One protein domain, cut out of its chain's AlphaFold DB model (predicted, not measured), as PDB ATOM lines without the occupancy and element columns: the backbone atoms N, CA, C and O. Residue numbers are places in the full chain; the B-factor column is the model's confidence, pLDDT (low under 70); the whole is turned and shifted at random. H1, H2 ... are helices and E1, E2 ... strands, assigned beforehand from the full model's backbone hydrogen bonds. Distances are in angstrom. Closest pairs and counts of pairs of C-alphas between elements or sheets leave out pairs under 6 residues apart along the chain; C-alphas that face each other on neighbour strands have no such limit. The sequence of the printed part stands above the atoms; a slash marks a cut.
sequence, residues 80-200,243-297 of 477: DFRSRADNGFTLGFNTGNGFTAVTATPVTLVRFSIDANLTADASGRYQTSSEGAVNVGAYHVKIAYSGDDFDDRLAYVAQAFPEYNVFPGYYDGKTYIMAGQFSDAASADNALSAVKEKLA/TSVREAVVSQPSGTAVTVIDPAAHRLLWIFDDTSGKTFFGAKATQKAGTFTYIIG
ATOM      1  N   ASP A  80      21.896  49.961  32.436       87.62
ATOM      2  CA  ASP A  80      20.694  49.664  31.673       87.62
ATOM      3  C   ASP A  80      20.370  50.770  30.656       87.62
ATOM      4  O   ASP A  80      20.801  51.916  30.794       87.62
ATOM      5  N   PHE A  81      19.566  50.436  29.648       88.38
ATOM      6  CA  PHE A  81      18.869  51.409  28.805       88.38
ATOM      7  C   PHE A  81      17.580  50.814  28.230       88.38
ATOM      8  O   PHE A  81      17.389  49.600  28.191       88.38
ATOM      9  N   ARG A  82      16.680  51.675  27.741       90.31
ATOM     10  CA  ARG A  82      15.448  51.251  27.055       90.31
ATOM     11  C   ARG A  82      15.533  51.531  25.568       90.31
ATOM     12  O   ARG A  82      16.058  52.575  25.181       90.31
ATOM     13  N   SER A  83      14.933  50.672  24.753       92.06
ATOM     14  CA  SER A  83      14.741  50.930  23.328       92.06
ATOM     15  C   SER A  83      13.307  50.667  22.899       92.06
ATOM     16  O   SER A  83      12.643  49.787  23.443       92.06
ATOM     17  N   ARG A  84      12.834  51.452  21.925       92.38
ATOM     18  CA  ARG A  84      11.493  51.323  21.356       92.38
ATOM     19  C   ARG A  84      11.535  51.005  19.861       92.38
ATOM     20  O   ARG A  84      12.295  51.628  19.117       92.38
ATOM     21  N   ALA A  85      10.676  50.082  19.445       93.44
ATOM     22  CA  ALA A  85      10.440  49.680  18.064       93.44
ATOM     23  C   ALA A  85       8.967  49.288  17.881       93.44
ATOM     24  O   ALA A  85       8.371  48.712  18.784       93.44
ATOM     25  N   ASP A  86       8.360  49.598  16.735       92.88
ATOM     26  CA  ASP A  86       6.906  49.428  16.572       92.88
ATOM     27  C   ASP A  86       6.453  47.973  16.454       92.88
ATOM     28  O   ASP A  86       5.341  47.663  16.866       92.88
ATOM     29  N   ASN A  87       7.303  47.093  15.920       93.00
ATOM     30  CA  ASN A  87       6.997  45.675  15.719       93.00
ATOM     31  C   ASN A  87       7.933  44.769  16.542       93.00
ATOM     32  O   ASN A  87       8.134  43.606  16.200       93.00
ATOM     33  N   GLY A  88       8.536  45.312  17.604       94.50
ATOM     34  CA  GLY A  88       9.418  44.572  18.500       94.50
ATOM     35  C   GLY A  88      10.853  44.411  17.995       94.50
ATOM     36  O   GLY A  88      11.379  45.273  17.284       94.50
ATOM     37  N   PHE A  89      11.512  43.337  18.429       96.38
ATOM     38  CA  PHE A  89      12.955  43.149  18.278       96.38
ATOM     39  C   PHE A  89      13.297  41.722  17.867       96.38
ATOM     40  O   PHE A  89      12.775  40.762  18.433       96.38
ATOM     41  N   THR A  90      14.246  41.582  16.946       96.25
ATOM     42  CA  THR A  90      14.969  40.323  16.739       96.25
ATOM     43  C   THR A  90      16.216  40.343  17.605       96.25
ATOM     44  O   THR A  90      17.017  41.274  17.539       96.25
ATOM     45  N   LEU A  91      16.385  39.318  18.425       95.94
ATOM     46  CA  LEU A  91      17.455  39.194  19.394       95.94
ATOM     47  C   LEU A  91      18.424  38.098  18.953       95.94
ATOM     48  O   LEU A  91      18.023  37.075  18.396       95.94
ATOM     49  N   GLY A  92      19.711  38.331  19.157       94.69
ATOM     50  CA  GLY A  92      20.742  37.436  18.671       94.69
ATOM     51  C   GLY A  92      22.133  37.904  19.053       94.69
ATOM     52  O   GLY A  92      22.314  38.681  19.987       94.69
ATOM     53  N   PHE A  93      23.138  37.432  18.334       92.50
ATOM     54  CA  PHE A  93      24.522  37.773  18.631       92.50
ATOM     55  C   PHE A  93      25.266  38.215  17.380       92.50
ATOM     56  O   PHE A  93      24.982  37.784  16.262       92.50
ATOM     57  N   ASN A  94      26.247  39.085  17.583       89.19
ATOM     58  CA  ASN A  94      27.143  39.550  16.543       89.19
ATOM     59  C   ASN A  94      28.462  38.784  16.590       89.19
ATOM     60  O   ASN A  94      29.084  38.656  17.646       89.19
ATOM     61  N   THR A  95      28.925  38.338  15.423       85.12
ATOM     62  CA  THR A  95      30.268  37.783  15.208       85.12
ATOM     63  C   THR A  95      30.923  38.462  14.019       85.12
ATOM     64  O   THR A  95      30.352  38.530  12.933       85.12
ATOM     65  N   GLY A  96      32.148  38.964  14.187       76.50
ATOM     66  CA  GLY A  96      32.878  39.582  13.077       76.50
ATOM     67  C   GLY A  96      32.114  40.765  12.482       76.50
ATOM     68  O   GLY A  96      32.155  41.834  13.064       76.50
ATOM     69  N   ASN A  97      31.418  40.587  11.354       70.50
ATOM     70  CA  ASN A  97      30.563  41.600  10.710       70.50
ATOM     71  C   ASN A  97      29.086  41.176  10.551       70.50
ATOM     72  O   ASN A  97      28.316  41.917   9.946       70.50
ATOM     73  N   GLY A  98      28.684  40.011  11.065       81.50
ATOM     74  CA  GLY A  98      27.336  39.465  10.894       81.50
ATOM     75  C   GLY A  98      26.523  39.469  12.185       81.50
ATOM     76  O   GLY A  98      27.071  39.247  13.263       81.50
ATOM     77  N   PHE A  99      25.214  39.684  12.048       90.88
ATOM     78  CA  PHE A  99      24.219  39.449  13.097       90.88
ATOM     79  C   PHE A  99      23.561  38.090  12.857       90.88
ATOM     80  O   PHE A  99      23.022  37.859  11.773       90.88
ATOM     81  N   THR A 100      23.583  37.226  13.866       92.50
ATOM     82  CA  THR A 100      22.903  35.928  13.861       92.50
ATOM     83  C   THR A 100      21.684  36.022  14.762       92.50
ATOM     84  O   THR A 100      21.830  36.245  15.963       92.50
ATOM     85  N   ALA A 101      20.492  35.885  14.183       92.88
ATOM     86  CA  ALA A 101      19.245  35.873  14.940       92.88
ATOM     87  C   ALA A 101      19.115  34.568  15.737       92.88
ATOM     88  O   ALA A 101      19.456  33.502  15.231       92.88
ATOM     89  N   VAL A 102      18.610  34.672  16.964       90.88
ATOM     90  CA  VAL A 102      18.336  33.530  17.847       90.88
ATOM     91  C   VAL A 102      16.856  33.473  18.199       90.88
ATOM     92  O   VAL A 102      16.260  32.408  18.183       90.88
ATOM     93  N   THR A 103      16.249  34.615  18.515       91.88
ATOM     94  CA  THR A 103      14.832  34.690  18.880       91.88
ATOM     95  C   THR A 103      14.244  36.043  18.483       91.88
ATOM     96  O   THR A 103      14.965  36.956  18.069       91.88
ATOM     97  N   ALA A 104      12.931  36.203  18.594       94.19
ATOM     98  CA  ALA A 104      12.251  37.464  18.355       94.19
ATOM     99  C   ALA A 104      11.182  37.711  19.419       94.19
ATOM    100  O   ALA A 104      10.585  36.787  19.960       94.19
ATOM    101  N   THR A 105      10.927  38.983  19.706       94.69
ATOM    102  CA  THR A 105       9.883  39.403  20.637       94.69
ATOM    103  C   THR A 105       9.028  40.499  20.010       94.69
ATOM    104  O   THR A 105       9.583  41.452  19.459       94.69
ATOM    105  N   PRO A 106       7.688  40.421  20.109       95.12
ATOM    106  CA  PRO A 106       6.798  41.484  19.649       95.12
ATOM    107  C   PRO A 106       6.745  42.674  20.624       95.12
ATOM    108  O   PRO A 106       6.078  43.670  20.346       95.12
ATOM    109  N   VAL A 107       7.416  42.590  21.781       95.56
ATOM    110  CA  VAL A 107       7.417  43.649  22.796       95.56
ATOM    111  C   VAL A 107       8.048  44.918  22.222       95.56
ATOM    112  O   VAL A 107       9.223  44.955  21.868       95.56
ATOM    113  N   THR A 108       7.256  45.986  22.146       94.69
ATOM    114  CA  THR A 108       7.632  47.229  21.452       94.69
ATOM    115  C   THR A 108       8.539  48.146  22.268       94.69
ATOM    116  O   THR A 108       9.228  48.997  21.707       94.69
ATOM    117  N   LEU A 109       8.566  47.986  23.592       93.38
ATOM    118  CA  LEU A 109       9.473  48.681  24.498       93.38
ATOM    119  C   LEU A 109      10.238  47.640  25.306       93.38
ATOM    120  O   LEU A 109       9.682  47.059  26.230       93.38
ATOM    121  N   VAL A 110      11.513  47.450  24.993       94.00
ATOM    122  CA  VAL A 110      12.384  46.528  25.727       94.00
ATOM    123  C   VAL A 110      13.410  47.303  26.536       94.00
ATOM    124  O   VAL A 110      13.780  48.440  26.212       94.00
ATOM    125  N   ARG A 111      13.889  46.676  27.602       92.25
ATOM    126  CA  ARG A 111      15.027  47.157  28.375       92.25
ATOM    127  C   ARG A 111      16.173  46.169  28.262       92.25
ATOM    128  O   ARG A 111      15.953  44.973  28.390       92.25
ATOM    129  N   PHE A 112      17.373  46.696  28.079       92.88
ATOM    130  CA  PHE A 112      18.615  45.941  28.151       92.88
ATOM    131  C   PHE A 112      19.303  46.316  29.455       92.88
ATOM    132  O   PHE A 112      19.411  47.507  29.758       92.88
ATOM    133  N   SER A 113      19.734  45.328  30.228       91.88
ATOM    134  CA  SER A 113      20.419  45.532  31.502       91.88
ATOM    135  C   SER A 113      21.610  44.595  31.614       91.88
ATOM    136  O   SER A 113      21.623  43.525  31.012       91.88
ATOM    137  N   ILE A 114      22.604  44.982  32.408       91.62
ATOM    138  CA  ILE A 114      23.536  44.001  32.962       91.62
ATOM    139  C   ILE A 114      22.757  43.014  33.835       91.62
ATOM    140  O   ILE A 114      21.751  43.386  34.454       91.62
ATOM    141  N   ASP A 115      23.228  41.777  33.874       92.94
ATOM    142  CA  ASP A 115      22.630  40.728  34.686       92.94
ATOM    143  C   ASP A 115      22.831  40.992  36.188       92.94
ATOM    144  O   ASP A 115      23.954  41.123  36.686       92.94
ATOM    145  N   ALA A 116      21.719  41.181  36.892       91.81
ATOM    146  CA  ALA A 116      21.651  41.532  38.304       91.81
ATOM    147  C   ALA A 116      20.205  41.399  38.795       91.81
ATOM    148  O   ALA A 116      19.271  41.424  37.999       91.81
ATOM    149  N   ASN A 117      20.006  41.318  40.110       93.06
ATOM    150  CA  ASN A 117      18.676  41.504  40.678       93.06
ATOM    151  C   ASN A 117      18.235  42.950  40.462       93.06
ATOM    152  O   ASN A 117      18.982  43.881  40.778       93.06
ATOM    153  N   LEU A 118      17.023  43.137  39.953       91.69
ATOM    154  CA  LEU A 118      16.514  44.448  39.591       91.69
ATOM    155  C   LEU A 118      15.196  44.761  40.298       91.69
ATOM    156  O   LEU A 118      14.239  43.984  40.254       91.69
ATOM    157  N   THR A 119      15.120  45.961  40.866       90.44
ATOM    158  CA  THR A 119      13.877  46.537  41.396       90.44
ATOM    159  C   THR A 119      13.454  47.717  40.537       90.44
ATOM    160  O   THR A 119      14.272  48.578  40.209       90.44
ATOM    161  N   ALA A 120      12.179  47.739  40.160       86.38
ATOM    162  CA  ALA A 120      11.556  48.819  39.418       86.38
ATOM    163  C   ALA A 120      11.122  49.943  40.374       86.38
ATOM    164  O   ALA A 120      10.432  49.705  41.362       86.38
ATOM    165  N   ASP A 121      11.498  51.181  40.069       81.00
ATOM    166  CA  ASP A 121      10.971  52.367  40.734       81.00
ATOM    167  C   ASP A 121       9.595  52.767  40.167       81.00
ATOM    168  O   ASP A 121       9.133  52.254  39.144       81.00
ATOM    169  N   ALA A 122       8.948  53.747  40.803       77.12
ATOM    170  CA  ALA A 122       7.642  54.266  40.380       77.12
ATOM    171  C   ALA A 122       7.628  54.862  38.953       77.12
ATOM    172  O   ALA A 122       6.564  55.107  38.392       77.12
ATOM    173  N   SER A 123       8.798  55.114  38.357       71.00
ATOM    174  CA  SER A 123       8.956  55.586  36.977       71.00
ATOM    175  C   SER A 123       9.236  54.447  35.982       71.00
ATOM    176  O   SER A 123       9.554  54.719  34.817       71.00
ATOM    177  N   GLY A 124       9.169  53.185  36.421       71.38
ATOM    178  CA  GLY A 124       9.495  52.007  35.618       71.38
ATOM    179  C   GLY A 124      10.992  51.888  35.303       71.38
ATOM    180  O   GLY A 124      11.376  51.385  34.236       71.38
ATOM    181  N   ARG A 125      11.861  52.426  36.169       76.31
ATOM    182  CA  ARG A 125      13.319  52.287  36.057       76.31
ATOM    183  C   ARG A 125      13.810  51.177  36.950       76.31
ATOM    184  O   ARG A 125      13.427  51.106  38.104       76.31
ATOM    185  N   TYR A 126      14.708  50.371  36.421       82.81
ATOM    186  CA  TYR A 126      15.361  49.332  37.184       82.81
ATOM    187  C   TYR A 126      16.649  49.848  37.797       82.81
ATOM    188  O   TYR A 126      17.421  50.547  37.142       82.81
ATOM    189  N   GLN A 127      16.860  49.479  39.050       82.94
ATOM    190  CA  GLN A 127      18.113  49.660  39.762       82.94
ATOM    191  C   GLN A 127      18.584  48.297  40.252       82.94
ATOM    192  O   GLN A 127      17.764  47.430  40.553       82.94
ATOM    193  N   THR A 128      19.901  48.111  40.312       82.62
ATOM    194  CA  THR A 128      20.488  46.897  40.878       82.62
ATOM    195  C   THR A 128      20.199  46.851  42.370       82.62
ATOM    196  O   THR A 128      20.583  47.775  43.089       82.62
ATOM    197  N   SER A 129      19.574  45.778  42.832       76.50
ATOM    198  CA  SER A 129      19.197  45.603  44.232       76.50
ATOM    199  C   SER A 129      19.997  44.463  44.840       76.50
ATOM    200  O   SER A 129      19.996  43.352  44.317       76.50
ATOM    201  N   SER A 130      20.682  44.726  45.949       62.81
ATOM    202  CA  SER A 130      21.347  43.687  46.743       62.81
ATOM    203  C   SER A 130      20.411  43.063  47.784       62.81
ATOM    204  O   SER A 130      20.657  41.938  48.196       62.81
ATOM    205  N   GLU A 131      19.342  43.765  48.189       55.41
ATOM    206  CA  GLU A 131      18.373  43.350  49.217       55.41
ATOM    207  C   GLU A 131      16.990  43.998  48.949       55.41
ATOM    208  O   GLU A 131      16.930  45.126  48.454       55.41
ATOM    209  N   GLY A 132      15.878  43.319  49.273       63.47
ATOM    210  CA  GLY A 132      14.507  43.872  49.204       63.47
ATOM    211  C   GLY A 132      13.586  43.268  48.127       63.47
ATOM    212  O   GLY A 132      13.799  42.148  47.671       63.47
ATOM    213  N   ALA A 133      12.524  43.995  47.746       73.31
ATOM    214  CA  ALA A 133      11.522  43.559  46.762       73.31
ATOM    215  C   ALA A 133      12.098  43.557  45.332       73.31
ATOM    216  O   ALA A 133      12.109  44.579  44.642       73.31
ATOM    217  N   VAL A 134      12.611  42.410  44.898       87.06
ATOM    218  CA  VAL A 134      13.154  42.198  43.552       87.06
ATOM    219  C   VAL A 134      11.998  41.973  42.574       87.06
ATOM    220  O   VAL A 134      11.186  41.075  42.768       87.06
ATOM    221  N   ASN A 135      11.918  42.786  41.516       90.00
ATOM    222  CA  ASN A 135      10.924  42.604  40.454       90.00
ATOM    223  C   ASN A 135      11.403  41.593  39.408       90.00
ATOM    224  O   ASN A 135      10.607  40.812  38.899       90.00
ATOM    225  N   VAL A 136      12.696  41.632  39.078       92.75
ATOM    226  CA  VAL A 136      13.342  40.714  38.134       92.75
ATOM    227  C   VAL A 136      14.577  40.142  38.814       92.75
ATOM    228  O   VAL A 136      15.529  40.875  39.085       92.75
ATOM    229  N   GLY A 137      14.533  38.853  39.136       92.69
ATOM    230  CA  GLY A 137      15.659  38.130  39.714       92.69
ATOM    231  C   GLY A 137      16.684  37.708  38.662       92.69
ATOM    232  O   GLY A 137      16.308  37.506  37.511       92.69
ATOM    233  N   ALA A 138      17.951  37.574  39.059       93.00
ATOM    234  CA  ALA A 138      19.061  37.164  38.183       93.00
ATOM    235  C   ALA A 138      19.452  35.681  38.294       93.00
ATOM    236  O   ALA A 138      20.421  35.236  37.681       93.00
ATOM    237  N   TYR A 139      18.729  34.905  39.101       94.75
ATOM    238  CA  TYR A 139      18.938  33.466  39.209       94.75
ATOM    239  C   TYR A 139      17.867  32.736  38.406       94.75
ATOM    240  O   TYR A 139      16.679  33.055  38.492       94.75
ATOM    241  N   HIS A 140      18.289  31.736  37.638       95.19
ATOM    242  CA  HIS A 140      17.432  31.024  36.687       95.19
ATOM    243  C   HIS A 140      17.773  29.542  36.672       95.19
ATOM    244  O   HIS A 140      18.934  29.177  36.855       95.19
ATOM    245  N   VAL A 141      16.806  28.683  36.369       95.38
ATOM    246  CA  VAL A 141      17.098  27.290  36.019       95.38
ATOM    247  C   VAL A 141      17.438  27.238  34.532       95.38
ATOM    248  O   VAL A 141      16.610  27.568  33.690       95.38
ATOM    249  N   LYS A 142      18.670  26.851  34.207       94.69
ATOM    250  CA  LYS A 142      19.171  26.675  32.843       94.69
ATOM    251  C   LYS A 142      19.002  25.218  32.428       94.69
ATOM    252  O   LYS A 142      19.628  24.339  33.016       94.69
ATOM    253  N   ILE A 143      18.181  24.984  31.411       93.00
ATOM    254  CA  ILE A 143      17.798  23.660  30.921       93.00
ATOM    255  C   ILE A 143      18.466  23.428  29.565       93.00
ATOM    256  O   ILE A 143      18.251  24.170  28.602       93.00
ATOM    257  N   ALA A 144      19.308  22.399  29.504       90.50
ATOM    258  CA  ALA A 144      19.910  21.914  28.275       90.50
ATOM    259  C   ALA A 144      18.955  20.956  27.558       90.50
ATOM    260  O   ALA A 144      18.329  20.094  28.180       90.50
ATOM    261  N   TYR A 145      18.917  21.069  26.236       85.75
ATOM    262  CA  TYR A 145      18.116  20.215  25.371       85.75
ATOM    263  C   TYR A 145      18.977  19.590  24.268       85.75
ATOM    264  O   TYR A 145      20.131  19.976  24.059       85.75
ATOM    265  N   SER A 146      18.420  18.610  23.561       79.00
ATOM    266  CA  SER A 146      19.005  18.041  22.343       79.00
ATOM    267  C   SER A 146      18.014  18.071  21.186       79.00
ATOM    268  O   SER A 146      16.822  17.934  21.422       79.00
ATOM    269  N   GLY A 147      18.510  18.163  19.954       78.06
ATOM    270  CA  GLY A 147      17.685  18.271  18.748       78.06
ATOM    271  C   GLY A 147      17.574  19.713  18.254       78.06
ATOM    272  O   GLY A 147      17.982  20.641  18.952       78.06
ATOM    273  N   ASP A 148      17.041  19.876  17.046       77.31
ATOM    274  CA  ASP A 148      17.045  21.158  16.326       77.31
ATOM    275  C   ASP A 148      15.780  22.000  16.569       77.31
ATOM    276  O   ASP A 148      15.707  23.160  16.169       77.31
ATOM    277  N   ASP A 149      14.799  21.431  17.265       85.69
ATOM    278  CA  ASP A 149      13.483  22.022  17.472       85.69
ATOM    279  C   ASP A 149      13.403  22.817  18.784       85.69
ATOM    280  O   ASP A 149      12.932  22.348  19.820       85.69
ATOM    281  N   PHE A 150      13.998  24.008  18.782       88.19
ATOM    282  CA  PHE A 150      14.087  24.832  19.985       88.19
ATOM    283  C   PHE A 150      12.742  25.421  20.421       88.19
ATOM    284  O   PHE A 150      12.470  25.483  21.622       88.19
ATOM    285  N   ASP A 151      11.928  25.871  19.467       89.50
ATOM    286  CA  ASP A 151      10.704  26.621  19.755       89.50
ATOM    287  C   ASP A 151       9.628  25.713  20.364       89.50
ATOM    288  O   ASP A 151       9.017  26.094  21.369       89.50
ATOM    289  N   ASP A 152       9.475  24.482  19.868       89.50
ATOM    290  CA  ASP A 152       8.501  23.532  20.419       89.50
ATOM    291  C   ASP A 152       8.909  23.079  21.825       89.50
ATOM    292  O   ASP A 152       8.082  22.972  22.731       89.50
ATOM    293  N   ARG A 153      10.213  22.927  22.076       88.94
ATOM    294  CA  ARG A 153      10.740  22.632  23.420       88.94
ATOM    295  C   ARG A 153      10.549  23.788  24.386       88.94
ATOM    296  O   ARG A 153      10.222  23.568  25.553       88.94
ATOM    297  N   LEU A 154      10.776  25.015  23.924       92.25
ATOM    298  CA  LEU A 154      10.530  26.212  24.716       92.25
ATOM    299  C   LEU A 154       9.048  26.288  25.109       92.25
ATOM    300  O   LEU A 154       8.745  26.542  26.275       92.25
ATOM    301  N   ALA A 155       8.141  26.014  24.167       92.25
ATOM    302  CA  ALA A 155       6.702  25.965  24.408       92.25
ATOM    303  C   ALA A 155       6.310  24.837  25.376       92.25
ATOM    304  O   ALA A 155       5.560  25.083  26.320       92.25
ATOM    305  N   TYR A 156       6.874  23.639  25.208       91.06
ATOM    306  CA  TYR A 156       6.652  22.500  26.099       91.06
ATOM    307  C   TYR A 156       7.063  22.814  27.543       91.06
ATOM    308  O   TYR A 156       6.278  22.628  28.473       91.06
ATOM    309  N   VAL A 157       8.263  23.369  27.754       92.56
ATOM    310  CA  VAL A 157       8.715  23.765  29.099       92.56
ATOM    311  C   VAL A 157       7.833  24.885  29.662       92.56
ATOM    312  O   VAL A 157       7.485  24.851  30.840       92.56
ATOM    313  N   ALA A 158       7.414  25.853  28.842       94.12
ATOM    314  CA  ALA A 158       6.489  26.900  29.274       94.12
ATOM    315  C   ALA A 158       5.119  26.342  29.703       94.12
ATOM    316  O   ALA A 158       4.536  26.821  30.673       94.12
ATOM    317  N   GLN A 159       4.621  25.307  29.022       93.44
ATOM    318  CA  GLN A 159       3.385  24.616  29.388       93.44
ATOM    319  C   GLN A 159       3.553  23.746  30.640       93.44
ATOM    320  O   GLN A 159       2.632  23.648  31.451       93.44
ATOM    321  N   ALA A 160       4.722  23.128  30.817       91.31
ATOM    322  CA  ALA A 160       5.031  22.321  31.988       91.31
ATOM    323  C   ALA A 160       5.187  23.170  33.260       91.31
ATOM    324  O   ALA A 160       4.866  22.681  34.342       91.31
ATOM    325  N   PHE A 161       5.627  24.426  33.154       94.44
ATOM    326  CA  PHE A 161       5.851  25.316  34.301       94.44
ATOM    327  C   PHE A 161       5.173  26.683  34.116       94.44
ATOM    328  O   PHE A 161       5.867  27.700  34.013       94.44
ATOM    329  N   PRO A 162       3.828  26.750  34.083       94.12
ATOM    330  CA  PRO A 162       3.095  28.007  33.899       94.12
ATOM    331  C   PRO A 162       3.323  29.023  35.031       94.12
ATOM    332  O   PRO A 162       3.086  30.218  34.852       94.12
ATOM    333  N   GLU A 163       3.774  28.573  36.202       93.50
ATOM    334  CA  GLU A 163       4.164  29.411  37.335       93.50
ATOM    335  C   GLU A 163       5.504  30.135  37.130       93.50
ATOM    336  O   GLU A 163       5.798  31.110  37.829       93.50
ATOM    337  N   TYR A 164       6.329  29.672  36.188       94.75
ATOM    338  CA  TYR A 164       7.644  30.231  35.912       94.75
ATOM    339  C   TYR A 164       7.636  31.061  34.633       94.75
ATOM    340  O   TYR A 164       7.023  30.722  33.625       94.75
ATOM    341  N   ASN A 165       8.401  32.155  34.643       95.75
ATOM    342  CA  ASN A 165       8.753  32.825  33.400       95.75
ATOM    343  C   ASN A 165       9.742  31.940  32.631       95.75
ATOM    344  O   ASN A 165      10.883  31.787  33.073       95.75
ATOM    345  N   VAL A 166       9.309  31.365  31.511       96.06
ATOM    346  CA  VAL A 166      10.150  30.545  30.633       96.06
ATOM    347  C   VAL A 166      10.572  31.364  29.417       96.06
ATOM    348  O   VAL A 166       9.737  31.977  28.752       96.06
ATOM    349  N   PHE A 167      11.875  31.422  29.147       95.94
ATOM    350  CA  PHE A 167      12.445  32.285  28.111       95.94
ATOM    351  C   PHE A 167      13.748  31.704  27.536       95.94
ATOM    352  O   PHE A 167      14.406  30.889  28.184       95.94
ATOM    353  N   PRO A 168      14.153  32.093  26.317       95.69
ATOM    354  CA  PRO A 168      15.420  31.661  25.741       95.69
ATOM    355  C   PRO A 168      16.634  32.218  26.503       95.69
ATOM    356  O   PRO A 168      16.610  33.325  27.040       95.69
ATOM    357  N   GLY A 169      17.746  31.491  26.481       94.94
ATOM    358  CA  GLY A 169      19.050  31.962  26.946       94.94
ATOM    359  C   GLY A 169      20.160  31.537  25.995       94.94
ATOM    360  O   GLY A 169      20.069  30.490  25.361       94.94
ATOM    361  N   TYR A 170      21.209  32.342  25.872       94.06
ATOM    362  CA  TYR A 170      22.394  32.022  25.081       94.06
ATOM    363  C   TYR A 170      23.634  32.111  25.961       94.06
ATOM    364  O   TYR A 170      23.911  33.171  26.516       94.06
ATOM    365  N   TYR A 171      24.371  31.007  26.071       92.06
ATOM    366  CA  TYR A 171      25.585  30.900  26.874       92.06
ATOM    367  C   TYR A 171      26.704  30.262  26.054       92.06
ATOM    368  O   TYR A 171      26.549  29.136  25.578       92.06
ATOM    369  N   ASP A 172      27.821  30.974  25.899       89.12
ATOM    370  CA  ASP A 172      29.079  30.475  25.315       89.12
ATOM    371  C   ASP A 172      28.898  29.647  24.017       89.12
ATOM    372  O   ASP A 172      29.495  28.582  23.835       89.12
ATOM    373  N   GLY A 173      28.053  30.117  23.091       86.69
ATOM    374  CA  GLY A 173      27.835  29.442  21.804       86.69
ATOM    375  C   GLY A 173      26.646  28.487  21.746       86.69
ATOM    376  O   GLY A 173      26.426  27.875  20.703       86.69
ATOM    377  N   LYS A 174      25.894  28.327  22.838       89.19
ATOM    378  CA  LYS A 174      24.764  27.397  22.921       89.19
ATOM    379  C   LYS A 174      23.506  28.086  23.424       89.19
ATOM    380  O   LYS A 174      23.554  28.947  24.298       89.19
ATOM    381  N   THR A 175      22.377  27.663  22.884       92.31
ATOM    382  CA  THR A 175      21.040  28.050  23.326       92.31
ATOM    383  C   THR A 175      20.565  27.140  24.452       92.31
ATOM    384  O   THR A 175      20.851  25.944  24.479       92.31
ATOM    385  N   TYR A 176      19.831  27.720  25.388       93.81
ATOM    386  CA  TYR A 176      19.256  27.061  26.552       93.81
ATOM    387  C   TYR A 176      17.826  27.548  26.753       93.81
ATOM    388  O   TYR A 176      17.475  28.660  26.349       93.81
ATOM    389  N   ILE A 177      17.018  26.723  27.408       95.19
ATOM    390  CA  ILE A 177      15.714  27.138  27.915       95.19
ATOM    391  C   ILE A 177      15.915  27.572  29.364       95.19
ATOM    392  O   ILE A 177      16.471  26.828  30.171       95.19
ATOM    393  N   MET A 178      15.508  28.791  29.685       96.06
ATOM    394  CA  MET A 178      15.603  29.357  31.025       96.06
ATOM    395  C   MET A 178      14.233  29.287  31.683       96.06
ATOM    396  O   MET A 178      13.241  29.642  31.050       96.06
ATOM    397  N   ALA A 179      14.174  28.867  32.943       95.56
ATOM    398  CA  ALA A 179      12.943  28.823  33.722       95.56
ATOM    399  C   ALA A 179      13.089  29.597  35.041       95.56
ATOM    400  O   ALA A 179      14.015  29.375  35.826       95.56
ATOM    401  N   GLY A 180      12.137  30.500  35.275       94.56
ATOM    402  CA  GLY A 180      12.008  31.295  36.491       94.56
ATOM    403  C   GLY A 180      12.922  32.522  36.532       94.56
ATOM    404  O   GLY A 180      13.821  32.687  35.713       94.56
ATOM    405  N   GLN A 181      12.662  33.417  37.485       94.50
ATOM    406  CA  GLN A 181      13.433  34.642  37.729       94.50
ATOM    407  C   GLN A 181      13.536  34.891  39.236       94.50
ATOM    408  O   GLN A 181      12.707  35.572  39.836       94.50
ATOM    409  N   PHE A 182      14.536  34.283  39.863       94.50
ATOM    410  CA  PHE A 182      14.666  34.211  41.315       94.50
ATOM    411  C   PHE A 182      15.662  35.247  41.839       94.50
ATOM    412  O   PHE A 182      16.654  35.563  41.182       94.50
ATOM    413  N   SER A 183      15.397  35.790  43.026       93.06
ATOM    414  CA  SER A 183      16.263  36.770  43.699       93.06
ATOM    415  C   SER A 183      17.527  36.160  44.300       93.06
ATOM    416  O   SER A 183      18.485  36.876  44.586       93.06
ATOM    417  N   ASP A 184      17.534  34.854  44.527       92.19
ATOM    418  CA  ASP A 184      18.578  34.156  45.263       92.19
ATOM    419  C   ASP A 184      18.730  32.714  44.775       92.19
ATOM    420  O   ASP A 184      17.821  32.125  44.181       92.19
ATOM    421  N   ALA A 185      19.906  32.149  45.054       91.75
ATOM    422  CA  ALA A 185      20.259  30.794  44.653       91.75
ATOM    423  C   ALA A 185      19.342  29.738  45.284       91.75
ATOM    424  O   ALA A 185      18.949  28.805  44.595       91.75
ATOM    425  N   ALA A 186      18.944  29.907  46.550       92.69
ATOM    426  CA  ALA A 186      18.129  28.919  47.259       92.69
ATOM    427  C   ALA A 186      16.748  28.741  46.607       92.69
ATOM    428  O   ALA A 186      16.285  27.619  46.403       92.69
ATOM    429  N   SER A 187      16.106  29.843  46.222       93.12
ATOM    430  CA  SER A 187      14.836  29.819  45.494       93.12
ATOM    431  C   SER A 187      14.980  29.172  44.112       93.12
ATOM    432  O   SER A 187      14.108  28.407  43.698       93.12
ATOM    433  N   ALA A 188      16.099  29.417  43.422       93.81
ATOM    434  CA  ALA A 188      16.396  28.778  42.143       93.81
ATOM    435  C   ALA A 188      16.701  27.274  42.280       93.81
ATOM    436  O   ALA A 188      16.289  26.498  41.423       93.81
ATOM    437  N   ASP A 189      17.363  26.844  43.355       93.69
ATOM    438  CA  ASP A 189      17.647  25.431  43.643       93.69
ATOM    439  C   ASP A 189      16.365  24.642  43.962       93.69
ATOM    440  O   ASP A 189      16.198  23.492  43.537       93.69
ATOM    441  N   ASN A 190      15.411  25.273  44.652       92.75
ATOM    442  CA  ASN A 190      14.086  24.691  44.872       92.75
ATOM    443  C   ASN A 190      13.347  24.487  43.542       92.75
ATOM    444  O   ASN A 190      12.825  23.403  43.283       92.75
ATOM    445  N   ALA A 191      13.361  25.497  42.667       93.38
ATOM    446  CA  ALA A 191      12.783  25.382  41.331       93.38
ATOM    447  C   ALA A 191      13.506  24.333  40.475       93.38
ATOM    448  O   ALA A 191      12.861  23.575  39.758       93.38
ATOM    449  N   LEU A 192      14.834  24.228  40.587       92.94
ATOM    450  CA  LEU A 192      15.611  23.204  39.894       92.94
ATOM    451  C   LEU A 192      15.150  21.793  40.268       92.94
ATOM    452  O   LEU A 192      15.073  20.924  39.402       92.94
ATOM    453  N   SER A 193      14.856  21.568  41.548       90.25
ATOM    454  CA  SER A 193      14.377  20.275  42.041       90.25
ATOM    455  C   SER A 193      13.031  19.911  41.407       90.25
ATOM    456  O   SER A 193      12.902  18.821  40.854       90.25
ATOM    457  N   ALA A 194      12.085  20.857  41.373       88.94
ATOM    458  CA  ALA A 194      10.789  20.676  40.715       88.94
ATOM    459  C   ALA A 194      10.922  20.447  39.197       88.94
ATOM    460  O   ALA A 194      10.252  19.586  38.627       88.94
ATOM    461  N   VAL A 195      11.827  21.182  38.541       89.94
ATOM    462  CA  VAL A 195      12.099  21.027  37.105       89.94
ATOM    463  C   VAL A 195      12.652  19.638  36.795       89.94
ATOM    464  O   VAL A 195      12.188  18.991  35.861       89.94
ATOM    465  N   LYS A 196      13.617  19.159  37.587       88.50
ATOM    466  CA  LYS A 196      14.206  17.823  37.418       88.50
ATOM    467  C   LYS A 196      13.201  16.704  37.650       88.50
ATOM    468  O   LYS A 196      13.275  15.702  36.956       88.50
ATOM    469  N   GLU A 197      12.301  16.861  38.617       86.75
ATOM    470  CA  GLU A 197      11.274  15.862  38.917       86.75
ATOM    471  C   GLU A 197      10.271  15.725  37.767       86.75
ATOM    472  O   GLU A 197       9.997  14.618  37.317       86.75
ATOM    473  N   LYS A 198       9.767  16.851  37.253       85.12
ATOM    474  CA  LYS A 198       8.707  16.866  36.237       85.12
ATOM    475  C   LYS A 198       9.200  16.600  34.812       85.12
ATOM    476  O   LYS A 198       8.431  16.111  33.995       85.12
ATOM    477  N   LEU A 199      10.457  16.932  34.510       83.06
ATOM    478  CA  LEU A 199      11.086  16.667  33.207       83.06
ATOM    479  C   LEU A 199      11.938  15.388  33.199       83.06
ATOM    480  O   LEU A 199      12.685  15.163  32.248       83.06
ATOM    481  N   ALA A 200      11.893  14.578  34.260       73.62
ATOM    482  CA  ALA A 200      12.564  13.286  34.249       73.62
ATOM    483  C   ALA A 200      11.926  12.386  33.177       73.62
ATOM    484  O   ALA A 200      10.699  12.357  33.076       73.62
ATOM    485  N   THR A 243      12.102  12.947  26.387       44.69
ATOM    486  CA  THR A 243      13.381  12.202  26.480       44.69
ATOM    487  C   THR A 243      14.649  13.020  26.189       44.69
ATOM    488  O   THR A 243      15.759  12.489  26.123       44.69
ATOM    489  N   SER A 244      14.525  14.332  26.011       51.06
ATOM    490  CA  SER A 244      15.577  15.177  25.434       51.06
ATOM    491  C   SER A 244      15.999  16.364  26.309       51.06
ATOM    492  O   SER A 244      16.850  17.160  25.900       51.06
ATOM    493  N   VAL A 245      15.503  16.427  27.549       53.62
ATOM    494  CA  VAL A 245      16.048  17.265  28.626       53.62
ATOM    495  C   VAL A 245      17.218  16.520  29.270       53.62
ATOM    496  O   VAL A 245      17.034  15.514  29.946       53.62
ATOM    497  N   ARG A 246      18.449  16.976  29.020       58.91
ATOM    498  CA  ARG A 246      19.658  16.229  29.429       58.91
ATOM    499  C   ARG A 246      20.225  16.666  30.770       58.91
ATOM    500  O   ARG A 246      20.763  15.848  31.509       58.91
ATOM    501  N   GLU A 247      20.155  17.961  31.058       78.75
ATOM    502  CA  GLU A 247      20.782  18.549  32.235       78.75
ATOM    503  C   GLU A 247      20.100  19.877  32.573       78.75
ATOM    504  O   GLU A 247      19.920  20.731  31.704       78.75
ATOM    505  N   ALA A 248      19.729  20.055  33.839       86.12
ATOM    506  CA  ALA A 248      19.252  21.323  34.373       86.12
ATOM    507  C   ALA A 248      20.168  21.759  35.521       86.12
ATOM    508  O   ALA A 248      20.498  20.954  36.404       86.12
ATOM    509  N   VAL A 249      20.577  23.028  35.508       91.75
ATOM    510  CA  VAL A 249      21.470  23.633  36.510       91.75
ATOM    511  C   VAL A 249      21.029  25.055  36.834       91.75
ATOM    512  O   VAL A 249      20.465  25.736  35.983       91.75
ATOM    513  N   VAL A 250      21.310  25.540  38.043       92.25
ATOM    514  CA  VAL A 250      21.077  26.954  38.372       92.25
ATOM    515  C   VAL A 250      22.132  27.831  37.692       92.25
ATOM    516  O   VAL A 250      23.334  27.616  37.842       92.25
ATOM    517  N   SER A 251      21.675  28.838  36.948       91.31
ATOM    518  CA  SER A 251      22.496  29.938  36.452       91.31
ATOM    519  C   SER A 251      22.640  31.006  37.528       91.31
ATOM    520  O   SER A 251      21.665  31.393  38.169       91.31
ATOM    521  N   GLN A 252      23.869  31.484  37.690       89.12
ATOM    522  CA  GLN A 252      24.239  32.549  38.616       89.12
ATOM    523  C   GLN A 252      24.365  33.881  37.858       89.12
ATOM    524  O   GLN A 252      24.676  33.842  36.662       89.12
ATOM    525  N   PRO A 253      24.200  35.032  38.537       90.00
ATOM    526  CA  PRO A 253      24.374  36.337  37.916       90.00
ATOM    527  C   PRO A 253      25.785  36.510  37.352       90.00
ATOM    528  O   PRO A 253      26.777  36.281  38.052       90.00
ATOM    529  N   SER A 254      25.885  36.945  36.099       88.88
ATOM    530  CA  SER A 254      27.162  37.038  35.393       88.88
ATOM    531  C   SER A 254      27.610  38.476  35.134       88.88
ATOM    532  O   SER A 254      26.853  39.348  34.720       88.88
ATOM    533  N   GLY A 255      28.909  38.728  35.326       85.88
ATOM    534  CA  GLY A 255      29.521  40.035  35.065       85.88
ATOM    535  C   GLY A 255      29.672  40.384  33.580       85.88
ATOM    536  O   GLY A 255      30.118  41.494  33.276       85.88
ATOM    537  N   THR A 256      29.353  39.454  32.680       88.50
ATOM    538  CA  THR A 256      29.400  39.615  31.218       88.50
ATOM    539  C   THR A 256      28.026  39.545  30.562       88.50
ATOM    540  O   THR A 256      27.899  39.947  29.403       88.50
ATOM    541  N   ALA A 257      27.006  39.110  31.302       93.19
ATOM    542  CA  ALA A 257      25.687  38.864  30.754       93.19
ATOM    543  C   ALA A 257      24.866  40.143  30.544       93.19
ATOM    544  O   ALA A 257      24.886  41.084  31.346       93.19
ATOM    545  N   VAL A 258      24.108  40.140  29.449       94.44
ATOM    546  CA  VAL A 258      23.111  41.152  29.100       94.44
ATOM    547  C   VAL A 258      21.736  40.495  29.118       94.44
ATOM    548  O   VAL A 258      21.504  39.494  28.437       94.44
ATOM    549  N   THR A 259      20.812  41.080  29.869       95.25
ATOM    550  CA  THR A 259      19.422  40.642  29.976       95.25
ATOM    551  C   THR A 259      18.495  41.574  29.210       95.25
ATOM    552  O   THR A 259      18.667  42.796  29.204       95.25
ATOM    553  N   VAL A 260      17.489  40.994  28.556       96.44
ATOM    554  CA  VAL A 260      16.411  41.709  27.868       96.44
ATOM    555  C   VAL A 260      15.131  41.529  28.664       96.44
ATOM    556  O   VAL A 260      14.732  40.406  28.957       96.44
ATOM    557  N   ILE A 261      14.482  42.633  29.013       95.50
ATOM    558  CA  ILE A 261      13.348  42.666  29.938       95.50
ATOM    559  C   ILE A 261      12.158  43.336  29.258       95.50
ATOM    560  O   ILE A 261      12.311  44.385  28.620       95.50
ATOM    561  N   ASP A 262      10.974  42.759  29.450       94.88
ATOM    562  CA  ASP A 262       9.694  43.431  29.252       94.88
ATOM    563  C   ASP A 262       9.398  44.283  30.499       94.88
ATOM    564  O   ASP A 262       9.076  43.741  31.564       94.88
ATOM    565  N   PRO A 263       9.529  45.618  30.412       91.31
ATOM    566  CA  PRO A 263       9.368  46.490  31.562       91.31
ATOM    567  C   PRO A 263       7.912  46.610  32.028       91.31
ATOM    568  O   PRO A 263       7.703  47.090  33.137       91.31
ATOM    569  N   ALA A 264       6.922  46.229  31.209       90.44
ATOM    570  CA  ALA A 264       5.511  46.289  31.588       90.44
ATOM    571  C   ALA A 264       5.097  45.061  32.405       90.44
ATOM    572  O   ALA A 264       4.365  45.190  33.382       90.44
ATOM    573  N   ALA A 265       5.590  43.881  32.020       91.81
ATOM    574  CA  ALA A 265       5.299  42.621  32.703       91.81
ATOM    575  C   ALA A 265       6.331  42.249  33.785       91.81
ATOM    576  O   ALA A 265       6.153  41.253  34.478       91.81
ATOM    577  N   HIS A 266       7.416  43.020  33.920       92.00
ATOM    578  CA  HIS A 266       8.553  42.703  34.786       92.00
ATOM    579  C   HIS A 266       9.098  41.284  34.577       92.00
ATOM    580  O   HIS A 266       9.417  40.587  35.540       92.00
ATOM    581  N   ARG A 267       9.218  40.862  33.315       93.25
ATOM    582  CA  ARG A 267       9.701  39.524  32.957       93.25
ATOM    583  C   ARG A 267      10.881  39.564  32.004       93.25
ATOM    584  O   ARG A 267      10.986  40.465  31.169       93.25
ATOM    585  N   LEU A 268      11.749  38.568  32.112       95.69
ATOM    586  CA  LEU A 268      12.842  38.371  31.167       95.69
ATOM    587  C   LEU A 268      12.321  37.819  29.844       95.69
ATOM    588  O   LEU A 268      11.492  36.913  29.816       95.69
ATOM    589  N   LEU A 269      12.822  38.390  28.756       96.31
ATOM    590  CA  LEU A 269      12.570  37.963  27.384       96.31
ATOM    591  C   LEU A 269      13.746  37.159  26.833       96.31
ATOM    592  O   LEU A 269      13.544  36.277  26.005       96.31
ATOM    593  N   TRP A 270      14.969  37.492  27.251       96.50
ATOM    594  CA  TRP A 270      16.182  36.819  26.798       96.50
ATOM    595  C   TRP A 270      17.366  37.117  27.722       96.50
ATOM    596  O   TRP A 270      17.432  38.196  28.315       96.50
ATOM    597  N   ILE A 271      18.324  36.196  27.795       95.81
ATOM    598  CA  ILE A 271      19.638  36.424  28.406       95.81
ATOM    599  C   ILE A 271      20.740  35.992  27.441       95.81
ATOM    600  O   ILE A 271      20.643  34.951  26.792       95.81
ATOM    601  N   PHE A 272      21.784  36.803  27.347       95.94
ATOM    602  CA  PHE A 272      22.984  36.512  26.577       95.94
ATOM    603  C   PHE A 272      24.189  36.601  27.500       95.94
ATOM    604  O   PHE A 272      24.394  37.637  28.130       95.94
ATOM    605  N   ASP A 273      25.006  35.559  27.522       94.50
ATOM    606  CA  ASP A 273      26.284  35.542  28.215       94.50
ATOM    607  C   ASP A 273      27.346  34.857  27.349       94.50
ATOM    608  O   ASP A 273      27.190  33.718  26.910       94.50
ATOM    609  N   ASP A 274      28.440  35.557  27.079       89.94
ATOM    610  CA  ASP A 274      29.592  34.984  26.392       89.94
ATOM    611  C   ASP A 274      30.870  35.484  27.054       89.94
ATOM    612  O   ASP A 274      31.227  36.664  26.989       89.94
ATOM    613  N   THR A 275      31.585  34.550  27.669       85.50
ATOM    614  CA  THR A 275      32.845  34.827  28.359       85.50
ATOM    615  C   THR A 275      34.047  34.808  27.415       85.50
ATOM    616  O   THR A 275      35.130  35.282  27.767       85.50
ATOM    617  N   SER A 276      33.878  34.304  26.188       82.94
ATOM    618  CA  SER A 276      34.958  34.162  25.208       82.94
ATOM    619  C   SER A 276      35.416  35.494  24.609       82.94
ATOM    620  O   SER A 276      36.514  35.572  24.048       82.94
ATOM    621  N   GLY A 277      34.572  36.531  24.684       78.06
ATOM    622  CA  GLY A 277      34.796  37.833  24.054       78.06
ATOM    623  C   GLY A 277      34.796  37.792  22.521       78.06
ATOM    624  O   GLY A 277      35.308  38.716  21.884       78.06
ATOM    625  N   LYS A 278      34.285  36.708  21.919       81.38
ATOM    626  CA  LYS A 278      34.214  36.528  20.460       81.38
ATOM    627  C   LYS A 278      32.849  36.888  19.895       81.38
ATOM    628  O   LYS A 278      32.779  37.297  18.735       81.38
ATOM    629  N   THR A 279      31.795  36.713  20.685       88.62
ATOM    630  CA  THR A 279      30.439  37.109  20.324       88.62
ATOM    631  C   THR A 279      29.974  38.240  21.233       88.62
ATOM    632  O   THR A 279      30.434  38.392  22.365       88.62
ATOM    633  N   PHE A 280      29.089  39.077  20.707       89.75
ATOM    634  CA  PHE A 280      28.520  40.203  21.438       89.75
ATOM    635  C   PHE A 280      27.008  40.150  21.330       89.75
ATOM    636  O   PHE A 280      26.483  39.749  20.289       89.75
ATOM    637  N   PHE A 281      26.315  40.593  22.373       94.38
ATOM    638  CA  PHE A 281      24.868  40.729  22.332       94.38
ATOM    639  C   PHE A 281      24.469  41.604  21.143       94.38
ATOM    640  O   PHE A 281      25.035  42.683  20.967       94.38
ATOM    641  N   GLY A 282      23.481  41.171  20.368       94.19
ATOM    642  CA  GLY A 282      22.913  41.906  19.250       94.19
ATOM    643  C   GLY A 282      21.392  42.007  19.367       94.19
ATOM    644  O   GLY A 282      20.709  41.034  19.684       94.19
ATOM    645  N   ALA A 283      20.834  43.167  19.036       95.12
ATOM    646  CA  ALA A 283      19.400  43.307  18.823       95.12
ATOM    647  C   ALA A 283      19.111  44.160  17.587       95.12
ATOM    648  O   ALA A 283      19.689  45.232  17.402       95.12
ATOM    649  N   LYS A 284      18.191  43.683  16.749       94.56
ATOM    650  CA  LYS A 284      17.691  44.385  15.571       94.56
ATOM    651  C   LYS A 284      16.285  44.923  15.801       94.56
ATOM    652  O   LYS A 284      15.370  44.198  16.184       94.56
ATOM    653  N   ALA A 285      16.170  46.212  15.507       92.06
ATOM    654  CA  ALA A 285      14.954  46.994  15.350       92.06
ATOM    655  C   ALA A 285      13.935  46.435  14.345       92.06
ATOM    656  O   ALA A 285      14.186  46.607  13.155       92.06
ATOM    657  N   THR A 286      12.779  45.885  14.735       90.44
ATOM    658  CA  THR A 286      11.691  45.648  13.764       90.44
ATOM    659  C   THR A 286      10.778  46.869  13.724       90.44
ATOM    660  O   THR A 286       9.863  47.045  14.529       90.44
ATOM    661  N   GLN A 287      11.057  47.770  12.788       86.19
ATOM    662  CA  GLN A 287      10.378  49.057  12.672       86.19
ATOM    663  C   GLN A 287       9.247  49.045  11.648       86.19
ATOM    664  O   GLN A 287       9.331  48.381  10.615       86.19
ATOM    665  N   LYS A 288       8.212  49.858  11.882       88.19
ATOM    666  CA  LYS A 288       7.247  50.201  10.837       88.19
ATOM    667  C   LYS A 288       7.893  51.174   9.846       88.19
ATOM    668  O   LYS A 288       8.647  52.067  10.223       88.19
ATOM    669  N   ALA A 289       7.566  51.040   8.562       83.75
ATOM    670  CA  ALA A 289       8.033  51.982   7.549       83.75
ATOM    671  C   ALA A 289       7.654  53.432   7.918       83.75
ATOM    672  O   ALA A 289       6.492  53.729   8.205       83.75
ATOM    673  N   GLY A 290       8.640  54.334   7.890       79.75
ATOM    674  CA  GLY A 290       8.457  55.758   8.184       79.75
ATOM    675  C   GLY A 290       8.557  56.149   9.662       79.75
ATOM    676  O   GLY A 290       8.374  57.325   9.970       79.75
ATOM    677  N   THR A 291       8.861  55.217  10.567       85.75
ATOM    678  CA  THR A 291       9.127  55.517  11.981       85.75
ATOM    679  C   THR A 291      10.614  55.376  12.314       85.75
ATOM    680  O   THR A 291      11.431  55.075  11.446       85.75
ATOM    681  N   PHE A 292      10.980  55.662  13.568       85.31
ATOM    682  CA  PHE A 292      12.372  55.668  14.018       85.31
ATOM    683  C   PHE A 292      12.536  54.912  15.319       85.31
ATOM    684  O   PHE A 292      11.724  55.053  16.234       85.31
ATOM    685  N   THR A 293      13.605  54.134  15.397       89.00
ATOM    686  CA  THR A 293      13.976  53.405  16.594       89.00
ATOM    687  C   THR A 293      14.952  54.266  17.365       89.00
ATOM    688  O   THR A 293      15.801  54.971  16.808       89.00
ATOM    689  N   TYR A 294      14.780  54.259  18.680       89.06
ATOM    690  CA  TYR A 294      15.565  55.095  19.560       89.06
ATOM    691  C   TYR A 294      15.848  54.413  20.887       89.06
ATOM    692  O   TYR A 294      15.117  53.532  21.348       89.06
ATOM    693  N   ILE A 295      16.941  54.856  21.492       87.81
ATOM    694  CA  ILE A 295      17.319  54.582  22.869       87.81
ATOM    695  C   ILE A 295      16.826  55.738  23.732       87.81
ATOM    696  O   ILE A 295      17.032  56.911  23.401       87.81
ATOM    697  N   ILE A 296      16.199  55.398  24.853       80.19
ATOM    698  CA  ILE A 296      15.741  56.345  25.867       80.19
ATOM    699  C   ILE A 296      16.777  56.367  26.990       80.19
ATOM    700  O   ILE A 296      16.859  55.418  27.772       80.19
ATOM    701  N   GLY A 297      17.549  57.454  27.067       67.06
ATOM    702  CA  GLY A 297      18.502  57.688  28.152       67.06
ATOM    703  C   GLY A 297      17.839  58.092  29.477       67.06
ATOM    704  O   GLY A 297      16.669  58.474  29.532       67.06
TER     705      GLY A 297
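AT A GLANCE: This is residues 80 to 200 and 243 to 297 of the 477 residues of the protein "SpoIID domain-containing protein" of Firmicutes bacterium CAG:272_52_7 (UniProt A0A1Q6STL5). A long, strongly twisted sheet of nine strands runs through the domain; two helices, H1 and H2, cover its part E10, E7, E9 and E8, and a smaller sheet, E3, E2 and E13, is partly face to face with it near E8, E12 and E11. A small hairpin, E5 and E6, lies near E4. The printed part has 176 residues, with two named helices and fourteen named strands in the order E1 to E7, H1, E8, E9, H2, E10 to E14; the class is mixed, helices and strands. The large sheet, mixed, runs E10, E7, E9, E8, E12, E11, E4, E1, E14. The whole is compact, with a radius of gyration of the C-alphas of 16.0 A, and spans 50 by 40 by 31 A.

IN THESE COORDINATES: E1, residues 80 to 84, begins at C-alpha 80 (20.694, 49.664, 31.673). E2, 89 to 95, and E3, 98 to 105, 20.0 A long, form a hairpin; E3 bends by 66 degrees at residue 102. E4 is 109 to 114, E5 118 to 120, E6 126 to 128 and E7 139 to 145. H1, 150 to 160, is 15.2 A long. E8 is 166 to 171; E9, 174 to 182, is 22.1 A long and bends by 64 degrees at residue 179. H2, 185 to 198, is 20.0 A long. E10 is 245 to 251, E11 258 to 262, E12 267 to 273 and E13 280 to 285. E14, 293 to 296, ends at C-alpha 296 (15.741, 56.345, 25.867).

HOW THE PARTS SIT: In the large sheet E8 and E12 are parallel, with N 170 and O 271 2.8 A apart. E9 and E8 are antiparallel, with N 169 and O 176 2.8 A apart. E7, H1 and E8 form a split strand-helix-strand unit, E9 lying between the two strands, with a right-handed crossover. H1 runs along E9 at 23 degrees on the local plane, at a height of 8.0 A over the sheet. H2 runs along E7 at 21 degrees on the local plane; the C-alphas of Val 141 and Leu 192 are their closest, 5.8 A. In both helices every O i to N i+4 pair is within hydrogen-bond range. The large sheet and the sheet E3, E2, E13 make a sandwich, two sheets face to face, and the parts of them that face each other are 8.6 A apart centre to centre; the closest C-alphas of E12 and E13, those of Phe 272 and Phe 281, are 6.3 A apart.

THE WHOLE: The C-alphas farthest apart, of Glu 197 and Gly 290, are 50.4 A apart. Residues 201 to 242 are not printed; C-alphas 200 and 243 are 7.9 A apart. Of the links printed whole, none is long. pLDDT is under 70 at residues 130 to 132, 243 to 246 and 297.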